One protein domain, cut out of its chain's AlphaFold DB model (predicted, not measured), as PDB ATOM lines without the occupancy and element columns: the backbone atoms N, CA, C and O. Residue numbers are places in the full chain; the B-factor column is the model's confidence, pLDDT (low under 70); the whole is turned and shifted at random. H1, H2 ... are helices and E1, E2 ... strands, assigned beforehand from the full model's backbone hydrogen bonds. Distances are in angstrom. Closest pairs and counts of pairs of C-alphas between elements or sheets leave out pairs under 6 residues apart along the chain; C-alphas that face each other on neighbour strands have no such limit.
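What this domain is: This is residues 164 to 291 of the 375 residues of an uncharacterized protein of Candidatus Kentron sp. TC (UniProt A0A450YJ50). A small sheet of four parallel strands, E1 E4 E3 E2, is covered by helices on both faces, making three layers: H4 and H3 are over one face, with H1 packed on H4 and on strand E2, and H6 is over the other. The short H2 packs on H4 away from the sheet, and the last residues trail off beyond E4. The printed part has 128 residues with six named helices and four named strands, in the order H1 H2 H3 E1 H4 H5 E2 H6 E3 E4, of the mixed class. It is compact, with a radius of gyration of the C-alphas of 13.6 A, and rounded, spanning 39 by 31 by 30 A.

How they stand to each other: The edge strands are E1, residues 215 to 220, and E2, residues 244 to 247; the inner ones are E4, residues 283 to 286, and E3, residues 264 to 267. N 284 and O 215 of E4 and E1 are 2.8 A apart, N 265 and O 283 of E3 and E4 2.9 A, and N 247 and O 266 of E2 and E3 2.8 A, each within hydrogen-bond range. Residues 166 to 167 pair antiparallel with residues 246 to 247 of E2. H4, residues 224 to 237, is the hub, over E4 and E3 at a height over the sheet of 7.9 A. H3, residues 194 to 209, is on the same face, over E1 and E4 at a height of 10.6 A. With its residues 197 to 201 alone H3 touches H4, about perpendicular at 74 degrees, the closest C-alphas being those of Arg 197 and Val 234, 5.9 A apart. H1, residues 169 to 177, touches H4 at a steep tilt of 51 degrees, opposite ways, the C-alphas of Leu 169 and Val 232 closest at 5.9 A. H2, residues 186 to 190, touches H4, with the C-alphas of Ala 186 and Ala 233 closest at 5.8 A. H5, residues 240 to 243, only grazes the sheet. H6, residues 250 to 258, lies on the opposite face from H4 at a height of 9.3 A, over E2 and, only just, E3, on which 3 of its C-alphas fall. E2, H6 and E3 form a strand-helix-strand unit, two parallel neighbour strands with a helix between, and E1, H4 H5 and E2 a split one, with E4 and E3 between its strands; both crossovers are right-handed. Every O i to N i+4 pair is within hydrogen-bond range in H1, H2, H3 and H4, and 3 of 5 are in H6, while H5 is too short for one.

Where its parts are: H1 begins at C-alpha 169, (20.441, 100.233, -25.517), and E4 ends at C-alpha 286, (7.218, 104.079, -30.561). H3 is 22.4 A long, H4 20.3 A, E1 16.4 A and H6 14.1 A.

The domain as a whole: The C-alphas farthest apart are those of Asn 181 and Val 212, 43.7 A. The printed part has no cut. The link from E3 to E4, residues 268 to 282, is long. The pLDDT is under 70 at residues 164, 211 to 214 and 289 to 291.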
ATOM      1  N   PRO A 164      25.801 111.052 -35.122       65.94
ATOM      2  CA  PRO A 164      24.453 111.230 -34.576       65.94
ATOM      3  C   PRO A 164      23.398 110.301 -35.207       65.94
ATOM      4  O   PRO A 164      23.493 109.931 -36.377       65.94
ATOM      5  N   GLY A 165      22.353 109.987 -34.432       84.69
ATOM      6  CA  GLY A 165      21.076 109.448 -34.919       84.69
ATOM      7  C   GLY A 165      20.692 108.052 -34.433       84.69
ATOM      8  O   GLY A 165      19.503 107.731 -34.422       84.69
ATOM      9  N   VAL A 166      21.649 107.243 -33.974       89.75
ATOM     10  CA  VAL A 166      21.382 105.950 -33.323       89.75
ATOM     11  C   VAL A 166      22.257 105.761 -32.088       89.75
ATOM     12  O   VAL A 166      23.375 106.265 -32.032       89.75
ATOM     13  N   GLU A 167      21.748 105.015 -31.113       91.06
ATOM     14  CA  GLU A 167      22.446 104.641 -29.882       91.06
ATOM     15  C   GLU A 167      22.211 103.161 -29.567       91.06
ATOM     16  O   GLU A 167      21.148 102.602 -29.872       91.06
ATOM     17  N   SER A 168      23.179 102.517 -28.909       90.62
ATOM     18  CA  SER A 168      22.910 101.230 -28.266       90.62
ATOM     19  C   SER A 168      21.939 101.387 -27.093       90.62
ATOM     20  O   SER A 168      21.810 102.456 -26.486       90.62
ATOM     21  N   LEU A 169      21.289 100.283 -26.712       90.31
ATOM     22  CA  LEU A 169      20.441 100.233 -25.517       90.31
ATOM     23  C   LEU A 169      21.185 100.700 -24.258       90.31
ATOM     24  O   LEU A 169      20.631 101.454 -23.461       90.31
ATOM     25  N   SER A 170      22.437 100.259 -24.097       88.62
ATOM     26  CA  SER A 170      23.265 100.576 -22.931       88.62
ATOM     27  C   SER A 170      23.544 102.076 -22.851       88.62
ATOM     28  O   SER A 170      23.303 102.683 -21.812       88.62
ATOM     29  N   ARG A 171      23.970 102.694 -23.963       89.69
ATOM     30  CA  ARG A 171      24.242 104.138 -24.019       89.69
ATOM     31  C   ARG A 171      22.991 104.961 -23.738       89.69
ATOM     32  O   ARG A 171      23.047 105.906 -22.951       89.69
ATOM     33  N   HIS A 172      21.867 104.581 -24.344       92.44
ATOM     34  CA  HIS A 172      20.611 105.288 -24.137       92.44
ATOM     35  C   HIS A 172      20.154 105.212 -22.674       92.44
ATOM     36  O   HIS A 172      19.795 106.229 -22.074       92.44
ATOM     37  N   TRP A 173      20.215 104.018 -22.073       93.56
ATOM     38  CA  TRP A 173      19.883 103.811 -20.663       93.56
ATOM     39  C   TRP A 173      20.804 104.597 -19.726       93.56
ATOM     40  O   TRP A 173      20.330 105.251 -18.795       93.56
ATOM     41  N   ASP A 174      22.114 104.568 -19.969       91.44
ATOM     42  CA  ASP A 174      23.092 105.273 -19.143       91.44
ATOM     43  C   ASP A 174      22.887 106.790 -19.192       91.44
ATOM     44  O   ASP A 174      22.972 107.452 -18.160       91.44
ATOM     45  N   SER A 175      22.564 107.342 -20.364       91.44
ATOM     46  CA  SER A 175      22.232 108.763 -20.509       91.44
ATOM     47  C   SER A 175      20.938 109.112 -19.767       91.44
ATOM     48  O   SER A 175      20.896 110.058 -18.976       91.44
ATOM     49  N   TRP A 176      19.883 108.310 -19.949       93.56
ATOM     50  CA  TRP A 176      18.581 108.566 -19.337       93.56
ATOM     51  C   TRP A 176      18.598 108.423 -17.805       93.56
ATOM     52  O   TRP A 176      18.110 109.298 -17.091       93.56
ATOM     53  N   SER A 177      19.203 107.355 -17.281       93.19
ATOM     54  CA  SER A 177      19.217 107.043 -15.844       93.19
ATOM     55  C   SER A 177      19.990 108.061 -14.998       93.19
ATOM     56  O   SER A 177      19.663 108.262 -13.823       93.19
ATOM     57  N   ARG A 178      20.979 108.742 -15.592       93.12
ATOM     58  CA  ARG A 178      21.811 109.775 -14.947       93.12
ATOM     59  C   ARG A 178      21.136 111.142 -14.829       93.12
ATOM     60  O   ARG A 178      21.727 112.060 -14.268       93.12
ATOM     61  N   GLN A 179      19.889 111.279 -15.283       89.00
ATOM     62  CA  GLN A 179      19.066 112.457 -14.980       89.00
ATOM     63  C   GLN A 179      18.692 112.544 -13.487       89.00
ATOM     64  O   GLN A 179      18.226 113.583 -13.024       89.00
ATOM     65  N   CYS A 180      18.895 111.465 -12.723       82.88
ATOM     66  CA  CYS A 180      18.742 111.412 -11.270       82.88
ATOM     67  C   CYS A 180      20.087 111.133 -10.580       82.88
ATOM     68  O   CYS A 180      20.966 110.488 -11.151       82.88
ATOM     69  N   ASN A 181      20.233 111.592  -9.331       87.81
ATOM     70  CA  ASN A 181      21.379 111.284  -8.474       87.81
ATOM     71  C   ASN A 181      20.899 110.725  -7.115       87.81
ATOM     72  O   ASN A 181      20.225 111.458  -6.386       87.81
ATOM     73  N   PRO A 182      21.230 109.470  -6.751       89.69
ATOM     74  CA  PRO A 182      21.973 108.492  -7.555       89.69
ATOM     75  C   PRO A 182      21.218 108.097  -8.834       89.69
ATOM     76  O   PRO A 182      19.993 108.225  -8.904       89.69
ATOM     77  N   ALA A 183      21.957 107.625  -9.842       93.31
ATOM     78  CA  ALA A 183      21.361 107.131 -11.079       93.31
ATOM     79  C   ALA A 183      20.408 105.965 -10.776       93.31
ATOM     80  O   ALA A 183      20.732 105.070  -9.989       93.31
ATOM     81  N   ILE A 184      19.224 105.976 -11.389       93.62
ATOM     82  CA  ILE A 184      18.221 104.930 -11.167       93.62
ATOM     83  C   ILE A 184      18.648 103.622 -11.847       93.62
ATOM     84  O   ILE A 184      19.061 103.612 -13.006       93.62
ATOM     85  N   THR A 185      18.540 102.495 -11.143       91.69
ATOM     86  CA  THR A 185      18.825 101.176 -11.725       91.69
ATOM     87  C   THR A 185      17.637 100.671 -12.543       91.69
ATOM     88  O   THR A 185      16.487 101.017 -12.263       91.69
ATOM     89  N   ALA A 186      17.892  99.823 -13.545       90.00
ATOM     90  CA  ALA A 186      16.825  99.236 -14.360       90.00
ATOM     91  C   ALA A 186      15.830  98.439 -13.497       90.00
ATOM     92  O   ALA A 186      14.620  98.553 -13.685       90.00
ATOM     93  N   ASP A 187      16.326  97.717 -12.490       89.75
ATOM     94  CA  ASP A 187      15.489  96.973 -11.547       89.75
ATOM     95  C   ASP A 187      14.589  97.896 -10.725       89.75
ATOM     96  O   ASP A 187      13.391  97.639 -10.606       89.75
ATOM     97  N   ALA A 188      15.129  99.006 -10.208       91.19
ATOM     98  CA  ALA A 188      14.341  99.990  -9.469       91.19
ATOM     99  C   ALA A 188      13.297 100.669 -10.367       91.19
ATOM    100  O   ALA A 188      12.175 100.920  -9.929       91.19
ATOM    101  N   PHE A 189      13.637 100.935 -11.628       92.56
ATOM    102  CA  PHE A 189      12.721 101.539 -12.590       92.56
ATOM    103  C   PHE A 189      11.582 100.598 -13.011       92.56
ATOM    104  O   PHE A 189      10.443 101.034 -13.195       92.56
ATOM    105  N   LEU A 190      11.869  99.300 -13.142       92.12
ATOM    106  CA  LEU A 190      10.882  98.271 -13.476       92.12
ATOM    107  C   LEU A 190      10.105  97.760 -12.249       92.12
ATOM    108  O   LEU A 190       9.064  97.112 -12.414       92.12
ATOM    109  N   ALA A 191      10.564  98.054 -11.031       90.50
ATOM    110  CA  ALA A 191       9.898  97.657  -9.796       90.50
ATOM    111  C   ALA A 191       8.448  98.172  -9.753       90.50
ATOM    112  O   ALA A 191       8.151  99.331 -10.041       90.50
ATOM    113  N   GLY A 192       7.507  97.283  -9.425       87.00
ATOM    114  CA  GLY A 192       6.072  97.597  -9.421       87.00
ATOM    115  C   GLY A 192       5.426  97.703 -10.812       87.00
ATOM    116  O   GLY A 192       4.212  97.870 -10.900       87.00
ATOM    117  N   ARG A 193       6.198  97.554 -11.901       90.25
ATOM    118  CA  ARG A 193       5.718  97.536 -13.297       90.25
ATOM    119  C   ARG A 193       5.765  96.135 -13.919       90.25
ATOM    120  O   ARG A 193       5.576  96.005 -15.127       90.25
ATOM    121  N   THR A 194       5.968  95.091 -13.113       89.50
ATOM    122  CA  THR A 194       6.135  93.687 -13.533       89.50
ATOM    123  C   THR A 194       5.081  93.210 -14.543       89.50
ATOM    124  O   THR A 194       5.479  92.734 -15.600       89.50
ATOM    125  N   PRO A 195       3.761  93.424 -14.338       89.62
ATOM    126  CA  PRO A 195       2.765  92.956 -15.307       89.62
ATOM    127  C   PRO A 195       2.896  93.635 -16.676       89.62
ATOM    128  O   PRO A 195       2.661  93.023 -17.713       89.62
ATOM    129  N   VAL A 196       3.279  94.916 -16.685       89.88
ATOM    130  CA  VAL A 196       3.460  95.703 -17.910       89.88
ATOM    131  C   VAL A 196       4.762  95.306 -18.608       89.88
ATOM    132  O   VAL A 196       4.773  95.164 -19.828       89.88
ATOM    133  N   ARG A 197       5.834  95.080 -17.839       90.88
ATOM    134  CA  ARG A 197       7.113  94.536 -18.321       90.88
ATOM    135  C   ARG A 197       6.892  93.203 -19.032       90.88
ATOM    136  O   ARG A 197       7.293  93.063 -20.182       90.88
ATOM    137  N   ASP A 198       6.215  92.266 -18.374       90.12
ATOM    138  CA  ASP A 198       5.995  90.913 -18.898       90.12
ATOM    139  C   ASP A 198       5.106  90.944 -20.143       90.12
ATOM    140  O   ASP A 198       5.436  90.333 -21.157       90.12
ATOM    141  N   ALA A 199       4.039  91.749 -20.128       90.38
ATOM    142  CA  ALA A 199       3.186  91.940 -21.298       90.38
ATOM    143  C   ALA A 199       3.939  92.542 -22.497       90.38
ATOM    144  O   ALA A 199       3.649  92.188 -23.640       90.38
ATOM    145  N   LEU A 200       4.885  93.461 -22.267       90.38
ATOM    146  CA  LEU A 200       5.725  93.997 -23.338       90.38
ATOM    147  C   LEU A 200       6.700  92.939 -23.861       90.38
ATOM    148  O   LEU A 200       6.796  92.771 -25.074       90.38
ATOM    149  N   ALA A 201       7.372  92.208 -22.973       89.62
ATOM    150  CA  ALA A 201       8.311  91.153 -23.345       89.62
ATOM    151  C   ALA A 201       7.637  90.042 -24.172       89.62
ATOM    152  O   ALA A 201       8.186  89.613 -25.185       89.62
ATOM    153  N   GLU A 202       6.427  89.620 -23.791       88.56
ATOM    154  CA  GLU A 202       5.622  88.663 -24.565       88.56
ATOM    155  C   GLU A 202       5.241  89.214 -25.944       88.56
ATOM    156  O   GLU A 202       5.385  88.530 -26.956       88.56
ATOM    157  N   LYS A 203       4.804  90.480 -26.020       88.56
ATOM    158  CA  LYS A 203       4.485  91.122 -27.306       88.56
ATOM    159  C   LYS A 203       5.704  91.210 -28.223       88.56
ATOM    160  O   LYS A 203       5.558  90.983 -29.419       88.56
ATOM    161  N   ILE A 204       6.878  91.525 -27.673       88.69
ATOM    162  CA  ILE A 204       8.137  91.562 -28.425       88.69
ATOM    163  C   ILE A 204       8.455  90.166 -28.974       88.69
ATOM    164  O   ILE A 204       8.637  90.023 -30.179       88.69
ATOM    165  N   ARG A 205       8.441  89.128 -28.126       86.38
ATOM    166  CA  ARG A 205       8.701  87.740 -28.550       86.38
ATOM    167  C   ARG A 205       7.723  87.257 -29.620       86.38
ATOM    168  O   ARG A 205       8.141  86.676 -30.621       86.38
ATOM    169  N   SER A 206       6.434  87.543 -29.446       85.44
ATOM    170  CA  SER A 206       5.401  87.189 -30.423       85.44
ATOM    171  C   SER A 206       5.616  87.879 -31.770       85.44
ATOM    172  O   SER A 206       5.398  87.242 -32.797       85.44
ATOM    173  N   ALA A 207       6.024  89.151 -31.777       84.06
ATOM    174  CA  ALA A 207       6.283  89.891 -33.011       84.06
ATOM    175  C   ALA A 207       7.515  89.348 -33.752       84.06
ATOM    176  O   ALA A 207       7.471  89.188 -34.966       84.06
ATOM    177  N   LEU A 208       8.583  88.999 -33.024       80.88
ATOM    178  CA  LEU A 208       9.780  88.387 -33.613       80.88
ATOM    179  C   LEU A 208       9.505  86.993 -34.199       80.88
ATOM    180  O   LEU A 208      10.098  86.622 -35.205       80.88
ATOM    181  N   SER A 209       8.573  86.238 -33.607       80.06
ATOM    182  CA  SER A 209       8.201  84.892 -34.080       80.06
ATOM    183  C   SER A 209       7.289  84.902 -35.317       80.06
ATOM    184  O   SER A 209       7.096  83.865 -35.945       80.06
ATOM    185  N   GLN A 210       6.694  86.049 -35.662       75.88
ATOM    186  CA  GLN A 210       5.758  86.202 -36.783       75.88
ATOM    187  C   GLN A 210       6.245  87.307 -37.737       75.88
ATOM    188  O   GLN A 210       5.654  88.386 -37.786       75.88
ATOM    189  N   PRO A 211       7.308  87.068 -38.527       63.34
ATOM    190  CA  PRO A 211       7.985  88.116 -39.302       63.34
ATOM    191  C   PRO A 211       7.186  88.667 -40.500       63.34
ATOM    192  O   PRO A 211       7.675  89.545 -41.206       63.34
ATOM    193  N   VAL A 212       5.956  88.192 -40.718       60.66
ATOM    194  CA  VAL A 212       5.148  88.401 -41.935       60.66
ATOM    195  C   VAL A 212       4.704  89.861 -42.143       60.66
ATOM    196  O   VAL A 212       4.253  90.221 -43.222       60.66
ATOM    197  N   SER A 213       4.823  90.726 -41.131       63.66
ATOM    198  CA  SER A 213       4.516  92.156 -41.260       63.66
ATOM    199  C   SER A 213       5.377  93.020 -40.341       63.66
ATOM    200  O   SER A 213       5.790  92.574 -39.269       63.66
ATOM    201  N   SER A 214       5.604  94.283 -40.714       65.94
ATOM    202  CA  SER A 214       6.173  95.283 -39.802       65.94
ATOM    203  C   SER A 214       5.236  95.494 -38.614       65.94
ATOM    204  O   SER A 214       4.059  95.818 -38.788       65.94
ATOM    205  N   HIS A 215       5.750  95.323 -37.398       79.81
ATOM    206  CA  HIS A 215       4.947  95.441 -36.186       79.81
ATOM    207  C   HIS A 215       5.180  96.791 -35.518       79.81
ATOM    208  O   HIS A 215       6.314  97.191 -35.277       79.81
ATOM    209  N   PHE A 216       4.093  97.470 -35.158       85.12
ATOM    210  CA  PHE A 216       4.142  98.676 -34.341       85.12
ATOM    211  C   PHE A 216       3.689  98.378 -32.920       85.12
ATOM    212  O   PHE A 216       2.568  97.915 -32.694       85.12
ATOM    213  N   LEU A 217       4.534  98.713 -31.948       88.50
ATOM    214  CA  LEU A 217       4.169  98.707 -30.537       88.50
ATOM    215  C   LEU A 217       4.249 100.121 -29.979       88.50
ATOM    216  O   LEU A 217       5.319 100.710 -29.862       88.50
ATOM    217  N   THR A 218       3.095 100.663 -29.601       88.94
ATOM    218  CA  THR A 218       3.023 101.967 -28.939       88.94
ATOM    219  C   THR A 218       3.003 101.798 -27.425       88.94
ATOM    220  O   THR A 218       2.083 101.182 -26.869       88.94
ATOM    221  N   ILE A 219       3.979 102.405 -26.754       88.12
ATOM    222  CA  ILE A 219       4.055 102.467 -25.291       88.12
ATOM    223  C   ILE A 219       3.574 103.842 -24.848       88.12
ATOM    224  O   ILE A 219       4.011 104.852 -25.386       88.12
ATOM    225  N   ARG A 220       2.662 103.892 -23.875       87.06
ATOM    226  CA  ARG A 220       2.226 105.144 -23.243       87.06
ATOM    227  C   ARG A 220       2.792 105.244 -21.832       87.06
ATOM    228  O   ARG A 220       2.529 104.355 -21.020       87.06
ATOM    229  N   ALA A 221       3.493 106.337 -21.567       86.94
ATOM    230  CA  ALA A 221       4.078 106.699 -20.280       86.94
ATOM    231  C   ALA A 221       3.774 108.175 -19.960       86.94
ATOM    232  O   ALA A 221       3.072 108.828 -20.742       86.94
ATOM    233  N   ASP A 222       4.273 108.684 -18.833       86.06
ATOM    234  CA  ASP A 222       4.043 110.076 -18.432       86.06
ATOM    235  C   ASP A 222       4.883 111.055 -19.277       86.06
ATOM    236  O   ASP A 222       4.501 112.216 -19.432       86.06
ATOM    237  N   SER A 223       5.964 110.576 -19.906       88.88
ATOM    238  CA  SER A 223       6.713 111.298 -20.942       88.88
ATOM    239  C   SER A 223       7.112 110.396 -22.119       88.88
ATOM    240  O   SER A 223       7.023 109.166 -22.058       88.88
ATOM    241  N   VAL A 224       7.538 111.013 -23.223       89.69
ATOM    242  CA  VAL A 224       8.051 110.306 -24.409       89.69
ATOM    243  C   VAL A 224       9.353 109.569 -24.078       89.69
ATOM    244  O   VAL A 224       9.515 108.399 -24.420       89.69
ATOM    245  N   GLU A 225      10.232 110.232 -23.334       89.31
ATOM    246  CA  GLU A 225      11.522 109.723 -22.878       89.31
ATOM    247  C   GLU A 225      11.337 108.558 -21.902       89.31
ATOM    248  O   GLU A 225      12.049 107.563 -21.993       89.31
ATOM    249  N   GLU A 226      10.352 108.629 -20.998       91.06
ATOM    250  CA  GLU A 226      10.025 107.516 -20.100       91.06
ATOM    251  C   GLU A 226       9.529 106.293 -20.882       91.06
ATOM    252  O   GLU A 226       9.885 105.159 -20.552       91.06
ATOM    253  N   ALA A 227       8.724 106.495 -21.931       91.81
ATOM    254  CA  ALA A 227       8.248 105.397 -22.770       91.81
ATOM    255  C   ALA A 227       9.411 104.691 -23.491       91.81
ATOM    256  O   ALA A 227       9.454 103.457 -23.506       91.81
ATOM    257  N   ALA A 228      10.362 105.457 -24.036       92.69
ATOM    258  CA  ALA A 228      11.571 104.922 -24.660       92.69
ATOM    259  C   ALA A 228      12.466 104.202 -23.637       92.69
ATOM    260  O   ALA A 228      12.829 103.044 -23.846       92.69
ATOM    261  N   ALA A 229      12.738 104.824 -22.486       93.12
ATOM    262  CA  ALA A 229      13.532 104.225 -21.414       93.12
ATOM    263  C   ALA A 229      12.905 102.932 -20.871       93.12
ATOM    264  O   ALA A 229      13.614 101.969 -20.580       93.12
ATOM    265  N   PHE A 230      11.572 102.867 -20.778       93.75
ATOM    266  CA  PHE A 230      10.865 101.646 -20.392       93.75
ATOM    267  C   PHE A 230      11.039 100.536 -21.424       93.75
ATOM    268  O   PHE A 230      11.352  99.412 -21.041       93.75
ATOM    269  N   ALA A 231      10.903 100.838 -22.717       93.31
ATOM    270  CA  ALA A 231      11.177  99.863 -23.771       93.31
ATOM    271  C   ALA A 231      12.606  99.313 -23.669       93.31
ATOM    272  O   ALA A 231      12.798  98.097 -23.658       93.31
ATOM    273  N   VAL A 232      13.586 100.209 -23.526       93.25
ATOM    274  CA  VAL A 232      15.004  99.867 -23.380       93.25
ATOM    275  C   VAL A 232      15.221  98.952 -22.176       93.25
ATOM    276  O   VAL A 232      15.798  97.878 -22.329       93.25
ATOM    277  N   ALA A 233      14.693  99.311 -21.002       92.62
ATOM    278  CA  ALA A 233      14.835  98.512 -19.787       92.62
ATOM    279  C   ALA A 233      14.222  97.106 -19.930       92.62
ATOM    280  O   ALA A 233      14.835  96.121 -19.515       92.62
ATOM    281  N   VAL A 234      13.043  96.986 -20.552       92.12
ATOM    282  CA  VAL A 234      12.401  95.681 -20.788       92.12
ATOM    283  C   VAL A 234      13.218  94.823 -21.754       92.12
ATOM    284  O   VAL A 234      13.437  93.641 -21.480       92.12
ATOM    285  N   VAL A 235      13.703  95.395 -22.858       89.69
ATOM    286  CA  VAL A 235      14.534  94.665 -23.829       89.69
ATOM    287  C   VAL A 235      15.847  94.220 -23.186       89.69
ATOM    288  O   VAL A 235      16.236  93.059 -23.320       89.69
ATOM    289  N   MET A 236      16.495  95.097 -22.414       87.31
ATOM    290  CA  MET A 236      17.720  94.772 -21.683       87.31
ATOM    291  C   MET A 236      17.527  93.623 -20.690       87.31
ATOM    292  O   MET A 236      18.435  92.800 -20.547       87.31
ATOM    293  N   ALA A 237      16.376  93.555 -20.018       85.75
ATOM    294  CA  ALA A 237      16.034  92.468 -19.102       85.75
ATOM    295  C   ALA A 237      15.670  91.158 -19.825       85.75
ATOM    296  O   ALA A 237      15.817  90.083 -19.254       85.75
ATOM    297  N   SER A 238      15.227  91.236 -21.084       79.44
ATOM    298  CA  SER A 238      14.772  90.081 -21.874       79.44
ATOM    299  C   SER A 238      15.900  89.359 -22.622       79.44
ATOM    300  O   SER A 238      15.634  88.410 -23.349       79.44
ATOM    301  N   GLY A 239      17.149  89.824 -22.507       71.62
ATOM    302  CA  GLY A 239      18.304  89.238 -23.197       71.62
ATOM    303  C   GLY A 239      18.390  89.559 -24.693       71.62
ATOM    304  O   GLY A 239      19.416  89.310 -25.299       71.62
ATOM    305  N   LEU A 240      17.381  90.196 -25.287       71.31
ATOM    306  CA  LEU A 240      17.331  90.535 -26.715       71.31
ATOM    307  C   LEU A 240      18.206  91.750 -27.074       71.31
ATOM    308  O   LEU A 240      17.797  92.570 -27.879       71.31
ATOM    309  N   ARG A 241      19.373  91.948 -26.454       70.19
ATOM    310  CA  ARG A 241      20.149  93.196 -26.617       70.19
ATOM    311  C   ARG A 241      20.805  93.314 -27.992       70.19
ATOM    312  O   ARG A 241      20.932  94.416 -28.514       70.19
ATOM    313  N   ASP A 242      21.158  92.182 -28.586       71.56
ATOM    314  CA  ASP A 242      22.059  92.109 -29.741       71.56
ATOM    315  C   ASP A 242      21.351  92.246 -31.105       71.56
ATOM    316  O   ASP A 242      21.981  92.116 -32.151       71.56
ATOM    317  N   GLN A 243      20.046  92.547 -31.113       77.25
ATOM    318  CA  GLN A 243      19.248  92.791 -32.329       77.25
ATOM    319  C   GLN A 243      18.506  94.136 -32.296       77.25
ATOM    320  O   GLN A 243      17.576  94.355 -33.078       77.25
ATOM    321  N   VAL A 244      18.871  95.022 -31.366       88.81
ATOM    322  CA  VAL A 244      18.067  96.203 -31.028       88.81
ATOM    323  C   VAL A 244      18.922  97.448 -30.937       88.81
ATOM    324  O   VAL A 244      20.030  97.420 -30.410       88.81
ATOM    325  N   LEU A 245      18.362  98.564 -31.395       92.12
ATOM    326  CA  LEU A 245      18.939  99.886 -31.195       92.12
ATOM    327  C   LEU A 245      17.880 100.925 -30.838       92.12
ATOM    328  O   LEU A 245      16.671 100.694 -30.974       92.12
ATOM    329  N   VAL A 246      18.359 102.092 -30.418       93.06
ATOM    330  CA  VAL A 246      17.542 103.276 -30.185       93.06
ATOM    331  C   VAL A 246      17.814 104.304 -31.280       93.06
ATOM    332  O   VAL A 246      18.958 104.674 -31.520       93.06
ATOM    333  N   VAL A 247      16.763 104.770 -31.951       93.50
ATOM    334  CA  VAL A 247      16.823 105.850 -32.941       93.50
ATOM    335  C   VAL A 247      16.598 107.171 -32.217       93.50
ATOM    336  O   VAL A 247      15.522 107.400 -31.662       93.50
ATOM    337  N   THR A 248      17.613 108.030 -32.209       92.38
ATOM    338  CA  THR A 248      17.606 109.301 -31.469       92.38
ATOM    339  C   THR A 248      17.336 110.516 -32.343       92.38
ATOM    340  O   THR A 248      16.753 111.479 -31.849       92.38
ATOM    341  N   GLU A 249      17.660 110.440 -33.635       90.94
ATOM    342  CA  GLU A 249      17.353 111.470 -34.636       90.94
ATOM    343  C   GLU A 249      16.753 110.828 -35.903       90.94
ATOM    344  O   GLU A 249      17.022 109.651 -36.172       90.94
ATOM    345  N   PRO A 250      15.930 111.549 -36.694       89.12
ATOM    346  CA  PRO A 250      15.261 110.991 -37.873       89.12
ATOM    347  C   PRO A 250      16.210 110.352 -38.897       89.12
ATOM    348  O   PRO A 250      15.873 109.339 -39.509       89.12
ATOM    349  N   GLU A 251      17.417 110.891 -39.064       87.69
ATOM    350  CA  GLU A 251      18.435 110.359 -39.975       87.69
ATOM    351  C   GLU A 251      18.915 108.962 -39.560       87.69
ATOM    352  O   GLU A 251      19.361 108.188 -40.411       87.69
ATOM    353  N   GLY A 252      18.777 108.607 -38.278       87.62
ATOM    354  CA  GLY A 252      19.131 107.295 -37.742       87.62
ATOM    355  C   GLY A 252      18.351 106.144 -38.371       87.62
ATOM    356  O   GLY A 252      18.860 105.026 -38.452       87.62
ATOM    357  N   TRP A 253      17.165 106.406 -38.925       89.81
ATOM    358  CA  TRP A 253      16.411 105.399 -39.672       89.81
ATOM    359  C   TRP A 253      17.156 104.876 -40.901       89.81
ATOM    360  O   TRP A 253      17.011 103.701 -41.226       89.81
ATOM    361  N   ARG A 254      18.033 105.679 -41.521       87.12
ATOM    362  CA  ARG A 254      18.898 105.210 -42.621       87.12
ATOM    363  C   ARG A 254      19.842 104.101 -42.168       87.12
ATOM    364  O   ARG A 254      20.166 103.209 -42.943       87.12
ATOM    365  N   TYR A 255      20.281 104.137 -40.907       85.19
ATOM    366  CA  TYR A 255      21.089 103.063 -40.337       85.19
ATOM    367  C   TYR A 255      20.259 101.787 -40.160       85.19
ATOM    368  O   TYR A 255      20.747 100.706 -40.472       85.19
ATOM    369  N   VAL A 256      19.002 101.903 -39.721       86.88
ATOM    370  CA  VAL A 256      18.084 100.756 -39.602       86.88
ATOM    371  C   VAL A 256      17.783 100.139 -40.971       86.88
ATOM    372  O   VAL A 256      17.783  98.920 -41.109       86.88
ATOM    373  N   GLU A 257      17.566 100.969 -41.990       86.56
ATOM    374  CA  GLU A 257      17.325 100.533 -43.369       86.56
ATOM    375  C   GLU A 257      18.535  99.811 -43.972       86.56
ATOM    376  O   GLU A 257      18.391  98.748 -44.571       86.56
ATOM    377  N   ALA A 258      19.739 100.348 -43.759       84.88
ATOM    378  CA  ALA A 258      20.975  99.777 -44.283       84.88
ATOM    379  C   ALA A 258      21.398  98.459 -43.606       84.88
ATOM    380  O   ALA A 258      22.292  97.788 -44.118       84.88
ATOM    381  N   ASN A 259      20.794  98.087 -42.470       83.25
ATOM    382  CA  ASN A 259      21.195  96.932 -41.660       83.25
ATOM    383  C   ASN A 259      20.000  95.998 -41.378       83.25
ATOM    384  O   ASN A 259      19.395  96.057 -40.300       83.25
ATOM    385  N   PRO A 260      19.658  95.098 -42.321       83.00
ATOM    386  CA  PRO A 260      18.511  94.200 -42.205       83.00
ATOM    387  C   PRO A 260      18.522  93.251 -40.993       83.00
ATOM    388  O   PRO A 260      17.486  92.713 -40.604       83.00
ATOM    389  N   GLN A 261      19.674  93.038 -40.370       81.56
ATOM    390  CA  GLN A 261      19.826  92.163 -39.209       81.56
ATOM    391  C   GLN A 261      19.252  92.777 -37.916       81.56
ATOM    392  O   GLN A 261      19.122  92.084 -36.911       81.56
ATOM    393  N   ILE A 262      18.901  94.070 -37.914       86.69
ATOM    394  CA  ILE A 262      18.245  94.720 -36.771       86.69
ATOM    395  C   ILE A 262      16.784  94.271 -36.708       86.69
ATOM    396  O   ILE A 262      15.992  94.614 -37.584       86.69
ATOM    397  N   GLY A 263      16.411  93.535 -35.665       85.75
ATOM    398  CA  GLY A 263      15.045  93.047 -35.468       85.75
ATOM    399  C   GLY A 263      14.127  94.049 -34.764       85.75
ATOM    400  O   GLY A 263      12.915  94.023 -34.973       85.75
ATOM    401  N   ILE A 264      14.675  94.951 -33.938       90.56
ATOM    402  CA  ILE A 264      13.878  95.923 -33.174       90.56
ATOM    403  C   ILE A 264      14.509  97.318 -33.230       90.56
ATOM    404  O   ILE A 264      15.703  97.487 -32.992       90.56
ATOM    405  N   ALA A 265      13.688  98.338 -33.472       93.00
ATOM    406  CA  ALA A 265      14.079  99.740 -33.371       93.00
ATOM    407  C   ALA A 265      13.171 100.483 -32.381       93.00
ATOM    408  O   ALA A 265      11.943 100.444 -32.496       93.00
ATOM    409  N   ILE A 266      13.775 101.168 -31.409       94.12
ATOM    410  CA  ILE A 266      13.067 101.993 -30.424       94.12
ATOM    411  C   ILE A 266      13.215 103.459 -30.827       94.12
ATOM    412  O   ILE A 266      14.324 103.976 -30.868       94.12
ATOM    413  N   ALA A 267      12.112 104.145 -31.104       93.88
ATOM    414  CA  ALA A 267      12.127 105.586 -31.342       93.88
ATOM    415  C   ALA A 267      12.260 106.330 -30.002       93.88
ATOM    416  O   ALA A 267      11.392 106.202 -29.139       93.88
ATOM    417  N   ALA A 268      13.325 107.112 -29.817       91.81
ATOM    418  CA  ALA A 268      13.553 107.841 -28.566       91.81
ATOM    419  C   ALA A 268      12.608 109.038 -28.393       91.81
ATOM    420  O   ALA A 268      12.330 109.449 -27.267       91.81
ATOM    421  N   ARG A 269      12.141 109.620 -29.505       87.94
ATOM    422  CA  ARG A 269      11.365 110.866 -29.524       87.94
ATOM    423  C   ARG A 269      10.147 110.792 -30.441       87.94
ATOM    424  O   ARG A 269      10.061 109.939 -31.330       87.94
ATOM    425  N   ALA A 270       9.207 111.718 -30.267       83.81
ATOM    426  CA  ALA A 270       8.010 111.782 -31.101       83.81
ATOM    427  C   ALA A 270       8.351 112.063 -32.574       83.81
ATOM    428  O   ALA A 270       7.718 111.491 -33.457       83.81
ATOM    429  N   GLU A 271       9.374 112.881 -32.832       84.31
ATOM    430  CA  GLU A 271       9.896 113.227 -34.158       84.31
ATOM    431  C   GLU A 271      10.438 111.984 -34.863       84.31
ATOM    432  O   GLU A 271      10.037 111.674 -35.984       84.31
ATOM    433  N   THR A 272      11.262 111.199 -34.162       87.19
ATOM    434  CA  THR A 272      11.781 109.926 -34.684       87.19
ATOM    435  C   THR A 272      10.667 108.917 -34.962       87.19
ATOM    436  O   THR A 272      10.800 108.083 -35.849       87.19
ATOM    437  N   ALA A 273       9.525 109.014 -34.277       84.00
ATOM    438  CA  ALA A 273       8.377 108.143 -34.505       84.00
ATOM    439  C   ALA A 273       7.481 108.575 -35.685       84.00
ATOM    440  O   ALA A 273       6.510 107.868 -35.976       84.00
ATOM    441  N   GLN A 274       7.742 109.718 -36.341       81.69
ATOM    442  CA  GLN A 274       6.877 110.251 -37.404       81.69
ATOM    443  C   GLN A 274       6.952 109.432 -38.692       81.69
ATOM    444  O   GLN A 274       5.903 109.009 -39.185       81.69
ATOM    445  N   ASN A 275       8.166 109.175 -39.183       81.62
ATOM    446  CA  ASN A 275       8.429 108.482 -40.446       81.62
ATOM    447  C   ASN A 275       9.470 107.368 -40.245       81.62
ATOM    448  O   ASN A 275      10.610 107.507 -40.686       81.62
ATOM    449  N   PRO A 276       9.116 106.289 -39.530       85.31
ATOM    450  CA  PRO A 276      10.025 105.174 -39.339       85.31
ATOM    451  C   PRO A 276      10.135 104.332 -40.617       85.31
ATOM    452  O   PRO A 276       9.190 104.254 -41.405       85.31
ATOM    453  N   VAL A 277      11.275 103.669 -40.802       85.56
ATOM    454  CA  VAL A 277      11.470 102.715 -41.906       85.56
ATOM    455  C   VAL A 277      10.563 101.506 -41.700       85.56
ATOM    456  O   VAL A 277      10.568 100.894 -40.634       85.56
ATOM    457  N   LEU A 278       9.789 101.159 -42.728       84.94
ATOM    458  CA  LEU A 278       8.913  99.991 -42.738       84.94
ATOM    459  C   LEU A 278       9.616  98.843 -43.454       84.94
ATOM    460  O   LEU A 278       9.967  98.960 -44.624       84.94
ATOM    461  N   ARG A 279       9.820  97.736 -42.743       85.06
ATOM    462  CA  ARG A 279      10.466  96.533 -43.272       85.06
ATOM    463  C   ARG A 279       9.860  95.287 -42.641       85.06
ATOM    464  O   ARG A 279       9.504  95.304 -41.460       85.06
ATOM    465  N   GLU A 280       9.717  94.219 -43.414       82.00
ATOM    466  CA  GLU A 280       9.287  92.919 -42.887       82.00
ATOM    467  C   GLU A 280      10.276  92.412 -41.828       82.00
ATOM    468  O   GLU A 280      11.481  92.658 -41.912       82.00
ATOM    469  N   GLY A 281       9.760  91.766 -40.781       81.75
ATOM    470  CA  GLY A 281      10.560  91.329 -39.633       81.75
ATOM    471  C   GLY A 281      11.079  92.441 -38.706       81.75
ATOM    472  O   GLY A 281      11.665  92.118 -37.676       81.75
ATOM    473  N   LEU A 282      10.853  93.730 -39.007       87.75
ATOM    474  CA  LEU A 282      11.220  94.833 -38.112       87.75
ATOM    475  C   LEU A 282      10.076  95.159 -37.141       87.75
ATOM    476  O   LEU A 282       8.966  95.525 -37.542       87.75
ATOM    477  N   LEU A 283      10.378  95.084 -35.847       89.38
ATOM    478  CA  LEU A 283       9.523  95.578 -34.776       89.38
ATOM    479  C   LEU A 283       9.897  97.019 -34.422       89.38
ATOM    480  O   LEU A 283      11.026  97.316 -34.036       89.38
ATOM    481  N   ILE A 284       8.919  97.915 -34.483       90.81
ATOM    482  CA  ILE A 284       9.104  99.335 -34.203       90.81
ATOM    483  C   ILE A 284       8.369  99.680 -32.914       90.81
ATOM    484  O   ILE A 284       7.137  99.619 -32.837       90.81
ATOM    485  N   ILE A 285       9.131 100.054 -31.889       91.62
ATOM    486  CA  ILE A 285       8.587 100.514 -30.616       91.62
ATOM    487  C   ILE A 285       8.585 102.036 -30.626       91.62
ATOM    488  O   ILE A 285       9.634 102.667 -30.747       91.62
ATOM    489  N   VAL A 286       7.399 102.627 -30.497       89.81
ATOM    490  CA  VAL A 286       7.218 104.079 -30.561       89.81
ATOM    491  C   VAL A 286       6.564 104.635 -29.294       89.81
ATOM    492  O   VAL A 286       5.632 104.026 -28.751       89.81
ATOM    493  N   PRO A 287       6.992 105.820 -28.833       83.12
ATOM    494  CA  PRO A 287       6.256 106.598 -27.848       83.12
ATOM    495  C   PRO A 287       4.935 107.100 -28.463       83.12
ATOM    496  O   PRO A 287       4.751 107.071 -29.688       83.12
ATOM    497  N   PRO A 288       3.969 107.568 -27.654       73.88
ATOM    498  CA  PRO A 288       2.730 108.088 -28.202       73.88
ATOM    499  C   PRO A 288       2.999 109.423 -28.903       73.88
ATOM    500  O   PRO A 288       3.624 110.318 -28.335       73.88
ATOM    501  N   ARG A 289       2.483 109.585 -30.125       58.94
ATOM    502  CA  ARG A 289       2.558 110.863 -30.844       58.94
ATOM    503  C   ARG A 289       1.821 111.947 -30.044       58.94
ATOM    504  O   ARG A 289       0.635 111.786 -29.740       58.94
ATOM    505  N   HIS A 290       2.503 113.039 -29.697       43.47
ATOM    506  CA  HIS A 290       1.844 114.225 -29.146       43.47
ATOM    507  C   HIS A 290       0.907 114.813 -30.212       43.47
ATOM    508  O   HIS A 290       1.329 115.060 -31.337       43.47
ATOM    509  N   GLY A 291      -0.376 114.992 -29.868       39.47
ATOM    510  CA  GLY A 291      -1.330 115.722 -30.712       39.47
ATOM    511  C   GLY A 291      -2.604 115.006 -31.173       39.47
ATOM    512  O   GLY A 291      -3.376 115.641 -31.881       39.47
TER     513      GLY A 291